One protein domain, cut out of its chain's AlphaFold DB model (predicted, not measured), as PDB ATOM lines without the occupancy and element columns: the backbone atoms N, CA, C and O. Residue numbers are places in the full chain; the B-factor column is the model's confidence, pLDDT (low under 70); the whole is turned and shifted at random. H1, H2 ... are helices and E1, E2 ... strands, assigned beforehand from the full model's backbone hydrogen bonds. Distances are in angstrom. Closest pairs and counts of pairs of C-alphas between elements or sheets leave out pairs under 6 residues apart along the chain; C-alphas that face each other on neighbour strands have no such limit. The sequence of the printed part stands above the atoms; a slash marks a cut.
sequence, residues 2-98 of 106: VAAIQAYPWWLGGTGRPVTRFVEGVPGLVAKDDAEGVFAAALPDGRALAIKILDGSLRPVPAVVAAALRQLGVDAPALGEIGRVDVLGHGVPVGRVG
ATOM      1  N   VAL A   2      88.599   4.543  32.517       91.31
ATOM      2  CA  VAL A   2      89.682   5.536  32.307       91.31
ATOM      3  C   VAL A   2      89.529   6.798  33.169       91.31
ATOM      4  O   VAL A   2      90.426   7.112  33.941       91.31
ATOM      5  N   ALA A   3      88.363   7.454  33.129       93.69
ATOM      6  CA  ALA A   3      88.111   8.660  33.925       93.69
ATOM      7  C   ALA A   3      88.259   8.436  35.444       93.69
ATOM      8  O   ALA A   3      88.724   9.319  36.150       93.69
ATOM      9  N   ALA A   4      87.916   7.245  35.950       94.81
ATOM     10  CA  ALA A   4      88.069   6.922  37.369       94.81
ATOM     11  C   ALA A   4      89.543   6.728  37.755       94.81
ATOM     12  O   ALA A   4      89.962   7.197  38.807       94.81
ATOM     13  N   ILE A   5      90.333   6.082  36.888       94.62
ATOM     14  CA  ILE A   5      91.781   5.916  37.082       94.62
ATOM     15  C   ILE A   5      92.477   7.279  37.114       94.62
ATOM     16  O   ILE A   5      93.334   7.502  37.959       94.62
ATOM     17  N   GLN A   6      92.088   8.190  36.220       95.69
ATOM     18  CA  GLN A   6      92.669   9.531  36.129       95.69
ATOM     19  C   GLN A   6      92.239  10.442  37.282       95.69
ATOM     20  O   GLN A   6      93.052  11.209  37.784       95.69
ATOM     21  N   ALA A   7      90.979  10.354  37.716       96.56
ATOM     22  CA  ALA A   7      90.474  11.159  38.826       96.56
ATOM     23  C   ALA A   7      90.967  10.664  40.193       96.56
ATOM     24  O   ALA A   7      91.096  11.464  41.118       96.56
ATOM     25  N   TYR A   8      91.234   9.358  40.331       96.12
ATOM     26  CA  TYR A   8      91.609   8.748  41.607       96.12
ATOM     27  C   TYR A   8      92.750   7.715  41.499       96.12
ATOM     28  O   TYR A   8      92.598   6.557  41.909       96.12
ATOM     29  N   PRO A   9      93.929   8.103  40.982       96.56
ATOM     30  CA  PRO A   9      95.025   7.172  40.711       96.56
ATOM     31  C   PRO A   9      95.635   6.539  41.967       96.56
ATOM     32  O   PRO A   9      96.252   5.477  41.882       96.56
ATOM     33  N   TRP A  10      95.458   7.133  43.148       96.62
ATOM     34  CA  TRP A  10      95.899   6.544  44.417       96.62
ATOM     35  C   TRP A  10      95.082   5.312  44.830       96.62
ATOM     36  O   TRP A  10      95.636   4.438  45.492       96.62
ATOM     37  N   TRP A  11      93.815   5.180  44.406       95.62
ATOM     38  CA  TRP A  11      93.044   3.946  44.631       95.62
ATOM     39  C   TRP A  11      93.561   2.776  43.791       95.62
ATOM     40  O   TRP A  11      93.392   1.622  44.172       95.62
ATOM     41  N   LEU A  12      94.212   3.071  42.663       93.75
ATOM     42  CA  LEU A  12      94.803   2.069  41.779       93.75
ATOM     43  C   LEU A  12      96.248   1.732  42.169       93.75
ATOM     44  O   LEU A  12      96.641   0.566  42.209       93.75
ATOM     45  N   GLY A  13      97.051   2.775  42.363       93.75
ATOM     46  CA  GLY A  13      98.501   2.687  42.466       93.75
ATOM     47  C   GLY A  13      99.062   2.944  43.855       93.75
ATOM     48  O   GLY A  13     100.243   2.687  44.046       93.75
ATOM     49  N   GLY A  14      98.264   3.412  44.817       95.81
ATOM     50  CA  GLY A  14      98.728   3.841  46.138       95.81
ATOM     51  C   GLY A  14      99.334   5.251  46.148       95.81
ATOM     52  O   GLY A  14      99.934   5.714  45.180       95.81
ATOM     53  N   THR A  15      99.196   5.953  47.270       94.81
ATOM     54  CA  THR A  15      99.629   7.351  47.410       94.81
ATOM     55  C   THR A  15     101.133   7.524  47.204       94.81
ATOM     56  O   THR A  15     101.948   6.810  47.787       94.81
ATOM     57  N   GLY A  16     101.514   8.504  46.380       90.94
ATOM     58  CA  GLY A  16     102.907   8.908  46.184       90.94
ATOM     59  C   GLY A  16     103.784   7.904  45.427       90.94
ATOM     60  O   GLY A  16     104.966   8.202  45.229       90.94
ATOM     61  N   ARG A  17     103.241   6.760  44.979       95.88
ATOM     62  CA  ARG A  17     103.967   5.781  44.152       95.88
ATOM     63  C   ARG A  17     104.195   6.331  42.737       95.88
ATOM     64  O   ARG A  17     103.380   7.123  42.260       95.88
ATOM     65  N   PRO A  18     105.274   5.927  42.039       96.56
ATOM     66  CA  PRO A  18     105.596   6.465  40.717       96.56
ATOM     67  C   PRO A  18     104.450   6.371  39.703       96.56
ATOM     68  O   PRO A  18     104.195   7.346  39.007       96.56
ATOM     69  N   VAL A  19     103.716   5.251  39.656       97.69
ATOM     70  CA  VAL A  19     102.559   5.089  38.754       97.69
ATOM     71  C   VAL A  19     101.483   6.149  38.981       97.69
ATOM     72  O   VAL A  19     100.987   6.731  38.023       97.69
ATOM     73  N   THR A  20     101.170   6.453  40.241       98.00
ATOM     74  CA  THR A  20     100.177   7.461  40.612       98.00
ATOM     75  C   THR A  20     100.658   8.840  40.193       98.00
ATOM     76  O   THR A  20      99.926   9.545  39.508       98.00
ATOM     77  N   ARG A  21     101.929   9.166  40.463       98.00
ATOM     78  CA  ARG A  21     102.519  10.440  40.030       98.00
ATOM     79  C   ARG A  21     102.547  10.590  38.508       98.00
ATOM     80  O   ARG A  21     102.363  11.693  38.013       98.00
ATOM     81  N   PHE A  22     102.779   9.513  37.753       98.06
ATOM     82  CA  PHE A  22     102.731   9.573  36.289       98.06
ATOM     83  C   PHE A  22     101.316   9.841  35.778       98.06
ATOM     84  O   PHE A  22     101.159  10.668  34.885       98.06
ATOM     85  N   VAL A  23     100.299   9.180  36.340       98.06
ATOM     86  CA  VAL A  23      98.894   9.423  35.965       98.06
ATOM     87  C   VAL A  23      98.461  10.848  36.328       98.06
ATOM     88  O   VAL A  23      97.775  11.488  35.542       98.06
ATOM     89  N   GLU A  24      98.902  11.372  37.473       97.38
ATOM     90  CA  GLU A  24      98.641  12.760  37.884       97.38
ATOM     91  C   GLU A  24      99.395  13.781  37.015       97.38
ATOM     92  O   GLU A  24      98.865  14.841  36.688       97.38
ATOM     93  N   GLY A  25     100.642  13.472  36.646       97.19
ATOM     94  CA  GLY A  25     101.558  14.402  35.986       97.19
ATOM     95  C   GLY A  25     101.507  14.405  34.457       97.19
ATOM     96  O   GLY A  25     102.079  15.306  33.844       97.19
ATOM     97  N   VAL A  26     100.860  13.417  33.831       97.81
ATOM     98  CA  VAL A  26     100.736  13.307  32.370       97.81
ATOM     99  C   VAL A  26      99.253  13.314  31.983       97.81
ATOM    100  O   VAL A  26      98.564  12.311  32.184       97.81
ATOM    101  N   PRO A  27      98.744  14.414  31.395       95.31
ATOM    102  CA  PRO A  27      97.333  14.534  31.044       95.31
ATOM    103  C   PRO A  27      96.838  13.392  30.154       95.31
ATOM    104  O   PRO A  27      97.422  13.085  29.116       95.31
ATOM    105  N   GLY A  28      95.733  12.768  30.560       95.81
ATOM    106  CA  GLY A  28      95.101  11.687  29.806       95.81
ATOM    107  C   GLY A  28      95.799  10.326  29.915       95.81
ATOM    108  O   GLY A  28      95.275   9.352  29.373       95.81
ATOM    109  N   LEU A  29      96.927  10.218  30.624       97.88
ATOM    110  CA  LEU A  29      97.602   8.940  30.831       97.88
ATOM    111  C   LEU A  29      96.735   8.006  31.683       97.88
ATOM    112  O   LEU A  29      96.150   8.405  32.688       97.88
ATOM    113  N   VAL A  30      96.695   6.733  31.311       97.94
ATOM    114  CA  VAL A  30      96.331   5.648  32.228       97.94
ATOM    115  C   VAL A  30      97.512   4.714  32.358       97.94
ATOM    116  O   VAL A  30      98.175   4.419  31.366       97.94
ATOM    117  N   ALA A  31      97.791   4.258  33.572       97.69
ATOM    118  CA  ALA A  31      98.926   3.389  33.821       97.69
ATOM    119  C   ALA A  31      98.660   2.427  34.973       97.69
ATOM    120  O   ALA A  31      97.888   2.726  35.887       97.69
ATOM    121  N   LYS A  32      99.346   1.286  34.941       96.69
ATOM    122  CA  LYS A  32      99.427   0.355  36.060       96.69
ATOM    123  C   LYS A  32     100.830  -0.226  36.144       96.69
ATOM    124  O   LYS A  32     101.446  -0.549  35.132       96.69
ATOM    125  N   ASP A  33     101.302  -0.369  37.369       96.00
ATOM    126  CA  ASP A  33     102.540  -1.054  37.695       96.00
ATOM    127  C   ASP A  33     102.283  -2.377  38.418       96.00
ATOM    128  O   ASP A  33     101.172  -2.653  38.874       96.00
ATOM    129  N   ASP A  34     103.319  -3.189  38.535       94.81
ATOM    130  CA  ASP A  34     103.299  -4.448  39.268       94.81
ATOM    131  C   ASP A  34     104.486  -4.536  40.238       94.81
ATOM    132  O   ASP A  34     105.436  -3.752  40.149       94.81
ATOM    133  N   ALA A  35     104.435  -5.485  41.173       92.56
ATOM    134  CA  ALA A  35     105.513  -5.746  42.118       92.56
ATOM    135  C   ALA A  35     106.772  -6.343  41.460       92.56
ATOM    136  O   ALA A  35     107.860  -6.195  42.011       92.56
ATOM    137  N   GLU A  36     106.657  -6.958  40.282       96.38
ATOM    138  CA  GLU A  36     107.763  -7.624  39.587       96.38
ATOM    139  C   GLU A  36     108.402  -6.759  38.486       96.38
ATOM    140  O   GLU A  36     108.836  -7.269  37.447       96.38
ATOM    141  N   GLY A  37     108.421  -5.436  38.655       96.50
ATOM    142  CA  GLY A  37     109.059  -4.533  37.693       96.50
ATOM    143  C   GLY A  37     108.348  -4.466  36.337       96.50
ATOM    144  O   GLY A  37     108.992  -4.192  35.325       96.50
ATOM    145  N   VAL A  38     107.038  -4.732  36.296       97.56
ATOM    146  CA  VAL A  38     106.202  -4.496  35.108       97.56
ATOM    147  C   VAL A  38     105.539  -3.129  35.217       97.56
ATOM    148  O   VAL A  38     105.081  -2.729  36.288       97.56
ATOM    149  N   PHE A  39     105.464  -2.417  34.098       98.25
ATOM    150  CA  PHE A  39     104.698  -1.179  33.992       98.25
ATOM    151  C   PHE A  39     104.066  -1.079  32.608       98.25
ATOM    152  O   PHE A  39     104.752  -1.264  31.604       98.25
ATOM    153  N   ALA A  40     102.779  -0.758  32.555       98.12
ATOM    154  CA  ALA A  40     102.051  -0.511  31.319       98.12
ATOM    155  C   ALA A  40     101.346   0.842  31.383       98.12
ATOM    156  O   ALA A  40     100.808   1.215  32.428       98.12
ATOM    157  N   ALA A  41     101.331   1.563  30.264       98.06
ATOM    158  CA  ALA A  41     100.600   2.815  30.141       98.06
ATOM    159  C   ALA A  41     100.070   3.055  28.729       98.06
ATOM    160  O   ALA A  41     100.647   2.583  27.750       98.06
ATOM    161  N   ALA A  42      98.987   3.823  28.641       98.06
ATOM    162  CA  ALA A  42      98.369   4.241  27.390       98.06
ATOM    163  C   ALA A  42      98.013   5.732  27.424       98.06
ATOM    164  O   ALA A  42      97.578   6.262  28.451       98.06
ATOM    165  N   LEU A  43      98.211   6.385  26.282       97.81
ATOM    166  CA  LEU A  43      97.873   7.775  25.998       97.81
ATOM    167  C   LEU A  43      96.515   7.855  25.278       97.81
ATOM    168  O   LEU A  43      96.086   6.882  24.651       97.81
ATOM    169  N   PRO A  44      95.829   9.011  25.331       96.25
ATOM    170  CA  PRO A  44      94.497   9.169  24.740       96.25
ATOM    171  C   PRO A  44      94.472   9.034  23.211       96.25
ATOM    172  O   PRO A  44      93.409   8.808  22.642       96.25
ATOM    173  N   ASP A  45      95.620   9.149  22.543       96.00
ATOM    174  CA  ASP A  45      95.760   9.008  21.091       96.00
ATOM    175  C   ASP A  45      96.180   7.600  20.640       96.00
ATOM    176  O   ASP A  45      96.562   7.393  19.489       96.00
ATOM    177  N   GLY A  46      96.110   6.622  21.545       96.81
ATOM    178  CA  GLY A  46      96.372   5.216  21.247       96.81
ATOM    179  C   GLY A  46      97.843   4.807  21.316       96.81
ATOM    180  O   GLY A  46      98.129   3.610  21.262       96.81
ATOM    181  N   ARG A  47      98.783   5.746  21.502       97.62
ATOM    182  CA  ARG A  47     100.174   5.401  21.845       97.62
ATOM    183  C   ARG A  47     100.204   4.688  23.200       97.62
ATOM    184  O   ARG A  47      99.529   5.096  24.143       97.62
ATOM    185  N   ALA A  48     101.011   3.640  23.320       97.94
ATOM    186  CA  ALA A  48     101.118   2.860  24.546       97.94
ATOM    187  C   ALA A  48     102.529   2.302  24.733       97.94
ATOM    188  O   ALA A  48     103.303   2.196  23.782       97.94
ATOM    189  N   LEU A  49     102.848   1.930  25.970       97.31
ATOM    190  CA  LEU A  49     104.074   1.222  26.318       97.31
ATOM    191  C   LEU A  49     103.786   0.118  27.329       97.31
ATOM    192  O   LEU A  49     102.895   0.241  28.172       97.31
ATOM    193  N   ALA A  50     104.608  -0.920  27.278       97.62
ATOM    194  CA  ALA A  50     104.751  -1.900  28.338       97.62
ATOM    195  C   ALA A  50     106.241  -2.186  28.529       97.62
ATOM    196  O   ALA A  50     106.974  -2.341  27.551       97.62
ATOM    197  N   ILE A  51     106.694  -2.242  29.777       95.94
ATOM    198  CA  ILE A  51     108.071  -2.589  30.128       95.94
ATOM    199  C   ILE A  51     108.095  -3.721  31.151       95.94
ATOM    200  O   ILE A  51     107.194  -3.840  31.982       95.94
ATOM    201  N   LYS A  52     109.169  -4.512  31.109       96.75
ATOM    202  CA  LYS A  52     109.561  -5.471  32.144       96.75
ATOM    203  C   LYS A  52     111.012  -5.203  32.508       96.75
ATOM    204  O   LYS A  52     111.882  -5.201  31.639       96.75
ATOM    205  N   ILE A  53     111.275  -5.015  33.792       97.06
ATOM    206  CA  ILE A  53     112.629  -5.057  34.328       97.06
ATOM    207  C   ILE A  53     112.982  -6.527  34.571       97.06
ATOM    208  O   ILE A  53     112.253  -7.240  35.257       97.06
ATOM    209  N   LEU A  54     114.076  -6.992  33.962       96.88
ATOM    210  CA  LEU A  54     114.407  -8.420  33.895       96.88
ATOM    211  C   LEU A  54     114.679  -9.051  35.266       96.88
ATOM    212  O   LEU A  54     114.306 -10.198  35.484       96.88
ATOM    213  N   ASP A  55     115.280  -8.302  36.189       96.12
ATOM    214  CA  ASP A  55     115.538  -8.745  37.564       96.12
ATOM    215  C   ASP A  55     114.351  -8.489  38.516       96.12
ATOM    216  O   ASP A  55     114.456  -8.715  39.719       96.12
ATOM    217  N   GLY A  56     113.226  -7.989  37.992       96.69
ATOM    218  CA  GLY A  56     112.037  -7.640  38.770       96.69
ATOM    219  C   GLY A  56     112.177  -6.382  39.631       96.69
ATOM    220  O   GLY A  56     111.257  -6.050  40.377       96.69
ATOM    221  N   SER A  57     113.293  -5.653  39.547       96.38
ATOM    222  CA  SER A  57     113.534  -4.469  40.370       96.38
ATOM    223  C   SER A  57     112.581  -3.324  40.032       96.38
ATOM    224  O   SER A  57     112.398  -2.941  38.877       96.38
ATOM    225  N   LEU A  58     112.038  -2.686  41.071       95.56
ATOM    226  CA  LEU A  58     111.215  -1.480  40.934       95.56
ATOM    227  C   LEU A  58     112.045  -0.203  40.766       95.56
ATOM    228  O   LEU A  58     111.532   0.818  40.312       95.56
ATOM    229  N   ARG A  59     113.332  -0.237  41.137       96.00
ATOM    230  CA  ARG A  59     114.201   0.948  41.149       96.00
ATOM    231  C   ARG A  59     114.340   1.621  39.772       96.00
ATOM    232  O   ARG A  59     114.225   2.842  39.728       96.00
ATOM    233  N   PRO A  60     114.578   0.901  38.657       97.06
ATOM    234  CA  PRO A  60     114.727   1.541  37.350       97.06
ATOM    235  C   PRO A  60     113.404   1.955  36.699       97.06
ATOM    236  O   PRO A  60     113.435   2.776  35.783       97.06
ATOM    237  N   VAL A  61     112.253   1.447  37.165       97.25
ATOM    238  CA  VAL A  61     110.940   1.683  36.535       97.25
ATOM    239  C   VAL A  61     110.668   3.173  36.274       97.25
ATOM    240  O   VAL A  61     110.376   3.500  35.125       97.25
ATOM    241  N   PRO A  62     110.814   4.113  37.233       97.56
ATOM    242  CA  PRO A  62     110.492   5.517  36.973       97.56
ATOM    243  C   PRO A  62     111.393   6.153  35.909       97.56
ATOM    244  O   PRO A  62     110.907   6.873  35.039       97.56
ATOM    245  N   ALA A  63     112.695   5.855  35.940       97.56
ATOM    246  CA  ALA A  63     113.651   6.381  34.969       97.56
ATOM    247  C   ALA A  63     113.362   5.858  33.550       97.56
ATOM    248  O   ALA A  63     113.350   6.636  32.594       97.56
ATOM    249  N   VAL A  64     113.077   4.556  33.417       97.19
ATOM    250  CA  VAL A  64     112.765   3.917  32.128       97.19
ATOM    251  C   VAL A  64     111.426   4.405  31.575       97.19
ATOM    252  O   VAL A  64     111.363   4.799  30.414       97.19
ATOM    253  N   VAL A  65     110.371   4.449  32.394       97.69
ATOM    254  CA  VAL A  65     109.041   4.924  31.970       97.69
ATOM    255  C   VAL A  65     109.093   6.384  31.537       97.69
ATOM    256  O   VAL A  65     108.562   6.728  30.483       97.69
ATOM    257  N   ALA A  66     109.769   7.249  32.296       97.81
ATOM    258  CA  ALA A  66     109.897   8.654  31.928       97.81
ATOM    259  C   ALA A  66     110.670   8.839  30.612       97.81
ATOM    260  O   ALA A  66     110.351   9.734  29.830       97.81
ATOM    261  N   ALA A  67     111.695   8.023  30.353       96.81
ATOM    262  CA  ALA A  67     112.406   8.040  29.076       96.81
ATOM    263  C   ALA A  67     111.522   7.527  27.925       96.81
ATOM    264  O   ALA A  67     111.458   8.170  26.881       96.81
ATOM    265  N   ALA A  68     110.788   6.431  28.132       96.69
ATOM    266  CA  ALA A  68     109.889   5.853  27.133       96.69
ATOM    267  C   ALA A  68     108.728   6.798  26.774       96.69
ATOM    268  O   ALA A  68     108.422   6.976  25.600       96.69
ATOM    269  N   LEU A  69     108.124   7.478  27.755       97.56
ATOM    270  CA  LEU A  69     107.087   8.486  27.500       97.56
ATOM    271  C   LEU A  69     107.628   9.667  26.679       97.56
ATOM    272  O   LEU A  69     106.955  10.124  25.758       97.56
ATOM    273  N   ARG A  70     108.866  10.116  26.935       96.81
ATOM    274  CA  ARG A  70     109.519  11.130  26.087       96.81
ATOM    275  C   ARG A  70     109.752  10.627  24.666       96.81
ATOM    276  O   ARG A  70     109.501  11.369  23.726       96.81
ATOM    277  N   GLN A  71     110.190   9.377  24.497       95.06
ATOM    278  CA  GLN A  71     110.349   8.771  23.168       95.06
ATOM    279  C   GLN A  71     109.019   8.643  22.426       95.06
ATOM    280  O   GLN A  71     108.978   8.813  21.212       95.06
ATOM    281  N   LEU A  72     107.925   8.409  23.153       96.19
ATOM    282  CA  LEU A  72     106.589   8.457  22.582       96.19
ATOM    283  C   LEU A  72     106.161   9.874  22.206       96.19
ATOM    284  O   LEU A  72     105.164   9.980  21.513       96.19
ATOM    285  N   GLY A  73     106.876  10.935  22.594       96.31
ATOM    286  CA  GLY A  73     106.545  12.330  22.290       96.31
ATOM    287  C   GLY A  73     105.695  13.018  23.361       96.31
ATOM    288  O   GLY A  73     104.973  13.962  23.048       96.31
ATOM    289  N   VAL A  74     105.720  12.528  24.604       97.81
ATOM    290  CA  VAL A  74     105.101  13.210  25.749       97.81
ATOM    291  C   VAL A  74     106.060  14.267  26.283       97.81
ATOM    292  O   VAL A  74     107.160  13.941  26.734       97.81
ATOM    293  N   ASP A  75     105.604  15.516  26.294       95.06
ATOM    294  CA  ASP A  75     106.275  16.620  26.969       95.06
ATOM    295  C   ASP A  75     105.481  17.017  28.218       95.06
ATOM    296  O   ASP A  75     104.402  17.603  28.136       95.06
ATOM    297  N   ALA A  76     105.983  16.617  29.385       95.81
ATOM    298  CA  ALA A  76     105.392  16.957  30.671       95.81
ATOM    299  C   ALA A  76     106.503  17.177  31.714       95.81
ATOM    300  O   ALA A  76     107.340  16.283  31.902       95.81
ATOM    301  N   PRO A  77     106.504  18.310  32.450       95.75
ATOM    302  CA  PRO A  77     107.522  18.610  33.463       95.75
ATOM    303  C   PRO A  77     107.688  17.499  34.509       95.75
ATOM    304  O   PRO A  77     108.808  17.175  34.912       95.75
ATOM    305  N   ALA A  78     106.583  16.839  34.869       96.12
ATOM    306  CA  ALA A  78     106.551  15.732  35.819       96.12
ATOM    307  C   ALA A  78     107.477  14.563  35.425       96.12
ATOM    308  O   ALA A  78     108.024  13.888  36.296       96.12
ATOM    309  N   LEU A  79     107.733  14.339  34.128       97.44
ATOM    310  CA  LEU A  79     108.660  13.291  33.680       97.44
ATOM    311  C   LEU A  79     110.101  13.554  34.137       97.44
ATOM    312  O   LEU A  79     110.896  12.617  34.251       97.44
ATOM    313  N   GLY A  80     110.479  14.820  34.336       96.00
ATOM    314  CA  GLY A  80     111.791  15.203  34.861       96.00
ATOM    315  C   GLY A  80     111.948  14.797  36.319       96.00
ATOM    316  O   GLY A  80     112.921  14.139  36.677       96.00
ATOM    317  N   GLU A  81     110.956  15.142  37.135       96.19
ATOM    318  CA  GLU A  81     110.979  14.894  38.575       96.19
ATOM    319  C   GLU A  81     110.772  13.415  38.911       96.19
ATOM    320  O   GLU A  81     111.569  12.837  39.648       96.19
ATOM    321  N   ILE A  82     109.751  12.774  38.334       97.44
ATOM    322  CA  ILE A  82     109.413  11.372  38.625       97.44
ATOM    323  C   ILE A  82     110.503  10.429  38.098       97.44
ATOM    324  O   ILE A  82     110.832   9.435  38.743       97.44
ATOM    325  N   GLY A  83     111.091  10.748  36.941       97.25
ATOM    326  CA  GLY A  83     112.172   9.963  36.343       97.25
ATOM    327  C   GLY A  83     113.519  10.090  37.062       97.25
ATOM    328  O   GLY A  83     114.441   9.331  36.759       97.25
ATOM    329  N   ARG A  84     113.667  11.029  38.007       96.44
ATOM    330  CA  ARG A  84     114.919  11.258  38.737       96.44
ATOM    331  C   ARG A  84     115.039  10.300  39.922       96.44
ATOM    332  O   ARG A  84     114.581  10.591  41.022       96.44
ATOM    333  N   VAL A  85     115.709   9.171  39.705       97.12
ATOM    334  CA  VAL A  85     115.916   8.148  40.741       97.12
ATOM    335  C   VAL A  85     117.356   8.179  41.247       97.12
ATOM    336  O   VAL A  85     118.271   7.691  40.581       97.12
ATOM    337  N   ASP A  86     117.560   8.741  42.437       96.75
ATOM    338  CA  ASP A  86     118.879   8.798  43.069       96.75
ATOM    339  C   ASP A  86     119.261   7.453  43.705       96.75
ATOM    340  O   ASP A  86     118.441   6.747  44.297       96.75
ATOM    341  N   VAL A  87     120.543   7.110  43.606       96.75
ATOM    342  CA  VAL A  87     121.161   6.035  44.384       96.75
ATOM    343  C   VAL A  87     121.741   6.672  45.638       96.75
ATOM    344  O   VAL A  87     122.556   7.585  45.535       96.75
ATOM    345  N   LEU A  88     121.308   6.213  46.811       96.69
ATOM    346  CA  LEU A  88     121.712   6.784  48.094       96.69
ATOM    347  C   LEU A  88     122.764   5.913  48.789       96.69
ATOM    348  O   LEU A  88     122.617   4.691  48.844       96.69
ATOM    349  N   GLY A  89     123.777   6.549  49.374       97.12
ATOM    350  CA  GLY A  89     124.709   5.968  50.338       97.12
ATOM    351  C   GLY A  89     124.607   6.743  51.648       97.12
ATOM    352  O   GLY A  89     124.809   7.953  51.659       97.12
ATOM    353  N   HIS A  90     124.237   6.076  52.746       96.44
ATOM    354  CA  HIS A  90     123.976   6.722  54.047       96.44
ATOM    355  C   HIS A  90     122.997   7.915  53.967       96.44
ATOM    356  O   HIS A  90     123.160   8.918  54.652       96.44
ATOM    357  N   GLY A  91     121.984   7.826  53.097       96.19
ATOM    358  CA  GLY A  91     120.990   8.889  52.886       96.19
ATOM    359  C   GLY A  91     121.437  10.022  51.953       96.19
ATOM    360  O   GLY A  91     120.623  10.877  51.615       96.19
ATOM    361  N   VAL A  92     122.685  10.012  51.484       97.31
ATOM    362  CA  VAL A  92     123.236  11.028  50.578       97.31
ATOM    363  C   VAL A  92     123.251  10.496  49.142       97.31
ATOM    364  O   VAL A  92     123.622   9.338  48.941       97.31
ATOM    365  N   PRO A  93     122.873  11.290  48.123       97.19
ATOM    366  CA  PRO A  93     123.009  10.880  46.728       97.19
ATOM    367  C   PRO A  93     124.465  10.576  46.353       97.19
ATOM    368  O   PRO A  93     125.336  11.432  46.469       97.19
ATOM    369  N   VAL A  94     124.714   9.361  45.863       97.94
ATOM    370  CA  VAL A  94     126.023   8.886  45.369       97.94
ATOM    371  C   VAL A  94     125.981   8.470  43.896       97.94
ATOM    372  O   VAL A  94     126.982   8.047  43.329       97.94
ATOM    373  N   GLY A  95     124.816   8.573  43.258       97.31
ATOM    374  CA  GLY A  95     124.621   8.239  41.855       97.31
ATOM    375  C   GLY A  95     123.169   8.415  41.430       97.31
ATOM    376  O   GLY A  95     122.324   8.850  42.216       97.31
ATOM    377  N   ARG A  96     122.866   8.055  40.183       96.81
ATOM    378  CA  ARG A  96     121.515   8.133  39.619       96.81
ATOM    379  C   ARG A  96     121.268   6.975  38.662       96.81
ATOM    380  O   ARG A  96     122.160   6.594  37.908       96.81
ATOM    381  N   VAL A  97     120.047   6.453  38.672       96.44
ATOM    382  CA  VAL A  97     119.581   5.513  37.650       96.44
ATOM    383  C   VAL A  97     119.130   6.296  36.422       96.44
ATOM    384  O   VAL A  97     118.314   7.210  36.525       96.44
ATOM    385  N   GLY A  98     119.664   5.935  35.258       93.94
ATOM    386  CA  GLY A  98     119.269   6.491  33.969       93.94
ATOM    387  C   GLY A  98     118.892   5.383  32.994       93.94
ATOM    388  O   GLY A  98     119.400   4.267  33.091       93.94
TER     389      GLY A  98
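AT A GLANCE: This is residues 2 to 98 of the 106 residues of an uncharacterized protein of Pseudonocardia asaccharolytica DSM 44247 = NBRC 16224 (UniProt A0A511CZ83). A small three-strand sheet, E1 E2 E3, has helices H3 and H4 over one face, with the short helix H5 packed on both of these helices. H1 and H2 lie near the E1 edge of the sheet, and at the other end the hairpin E4 and E5 makes an arm that meets H4 near Val 85 and Val 97. The printed part has 97 residues, with five named helices and five named strands in the order H1 H2 H3 E1 E2 E3 H4 H5 E4 E5; both sheets, E1 - E2 - E3 and E4 - E5, are antiparallel, and the class is mixed, helices and strands. The whole is compact, with a radius of gyration of the C-alphas of 13.2 A, and only just elongated, with spans of 41 by 27 by 26 A.

IN THESE COORDINATES: H1, residues 2 to 7, begins with C-alpha 2 at (89.682, 5.536, 32.307) and is 8.6 A long. H2 holds residues 9 to 13, and H3 residues 18 to 25, 10.1 A. E1 holds residues 30 to 33, E2 residues 38 to 42, 14.0 A, and E3 residues 48 to 52, 14.1 A. H4, residues 61 to 71, is the longest helix at 15.1 A, with C-alpha 61 at (110.940, 1.683, 36.535). H5 holds residues 78 to 82, E4 residues 85 to 89, 13.2 A, and E5 residues 92 to 97, 14.5 A, ending with C-alpha 97 at (119.581, 5.513, 37.650).

HOW THE PARTS SIT: E1 E2 E3 form a meander, each strand the antiparallel neighbour of the one before. N 32 and O 40 are 2.9 A apart between E1 and E2, and N 51 and O 39 are 2.8 A apart between E2 and E3, both within hydrogen-bond range. H3 and H4 lie on the same face, making two layers, helices on one face of a sheet. H3 runs along the strands over E1 at a height over the sheet of 7.7 A; H4 runs slantwise to the strands over E2 and E3 at 9.6 A. H5 touches H3, the closest C-alphas being those of Gly 25 and Ala 78, 5.2 A, and H4, at Ala 66 and Leu 79, 5.1 A. H2 touches H3, at C-alphas of Pro 9 and Thr 20, 5.2 A. H1 only grazes the sheet. In the hairpin E4 and E5, N 89 and O 92 are 2.8 A apart. In H1, H2, H3, H4 and H5 every O i to N i+4 pair is within hydrogen-bond range.

THE WHOLE: The two C-alphas farthest apart, those of Asp 45 and His 90, are 43.4 A apart. The printed part has no cut, and no link is long. The mean pLDDT of the printed part is 96.5, and no printed residue is under 70.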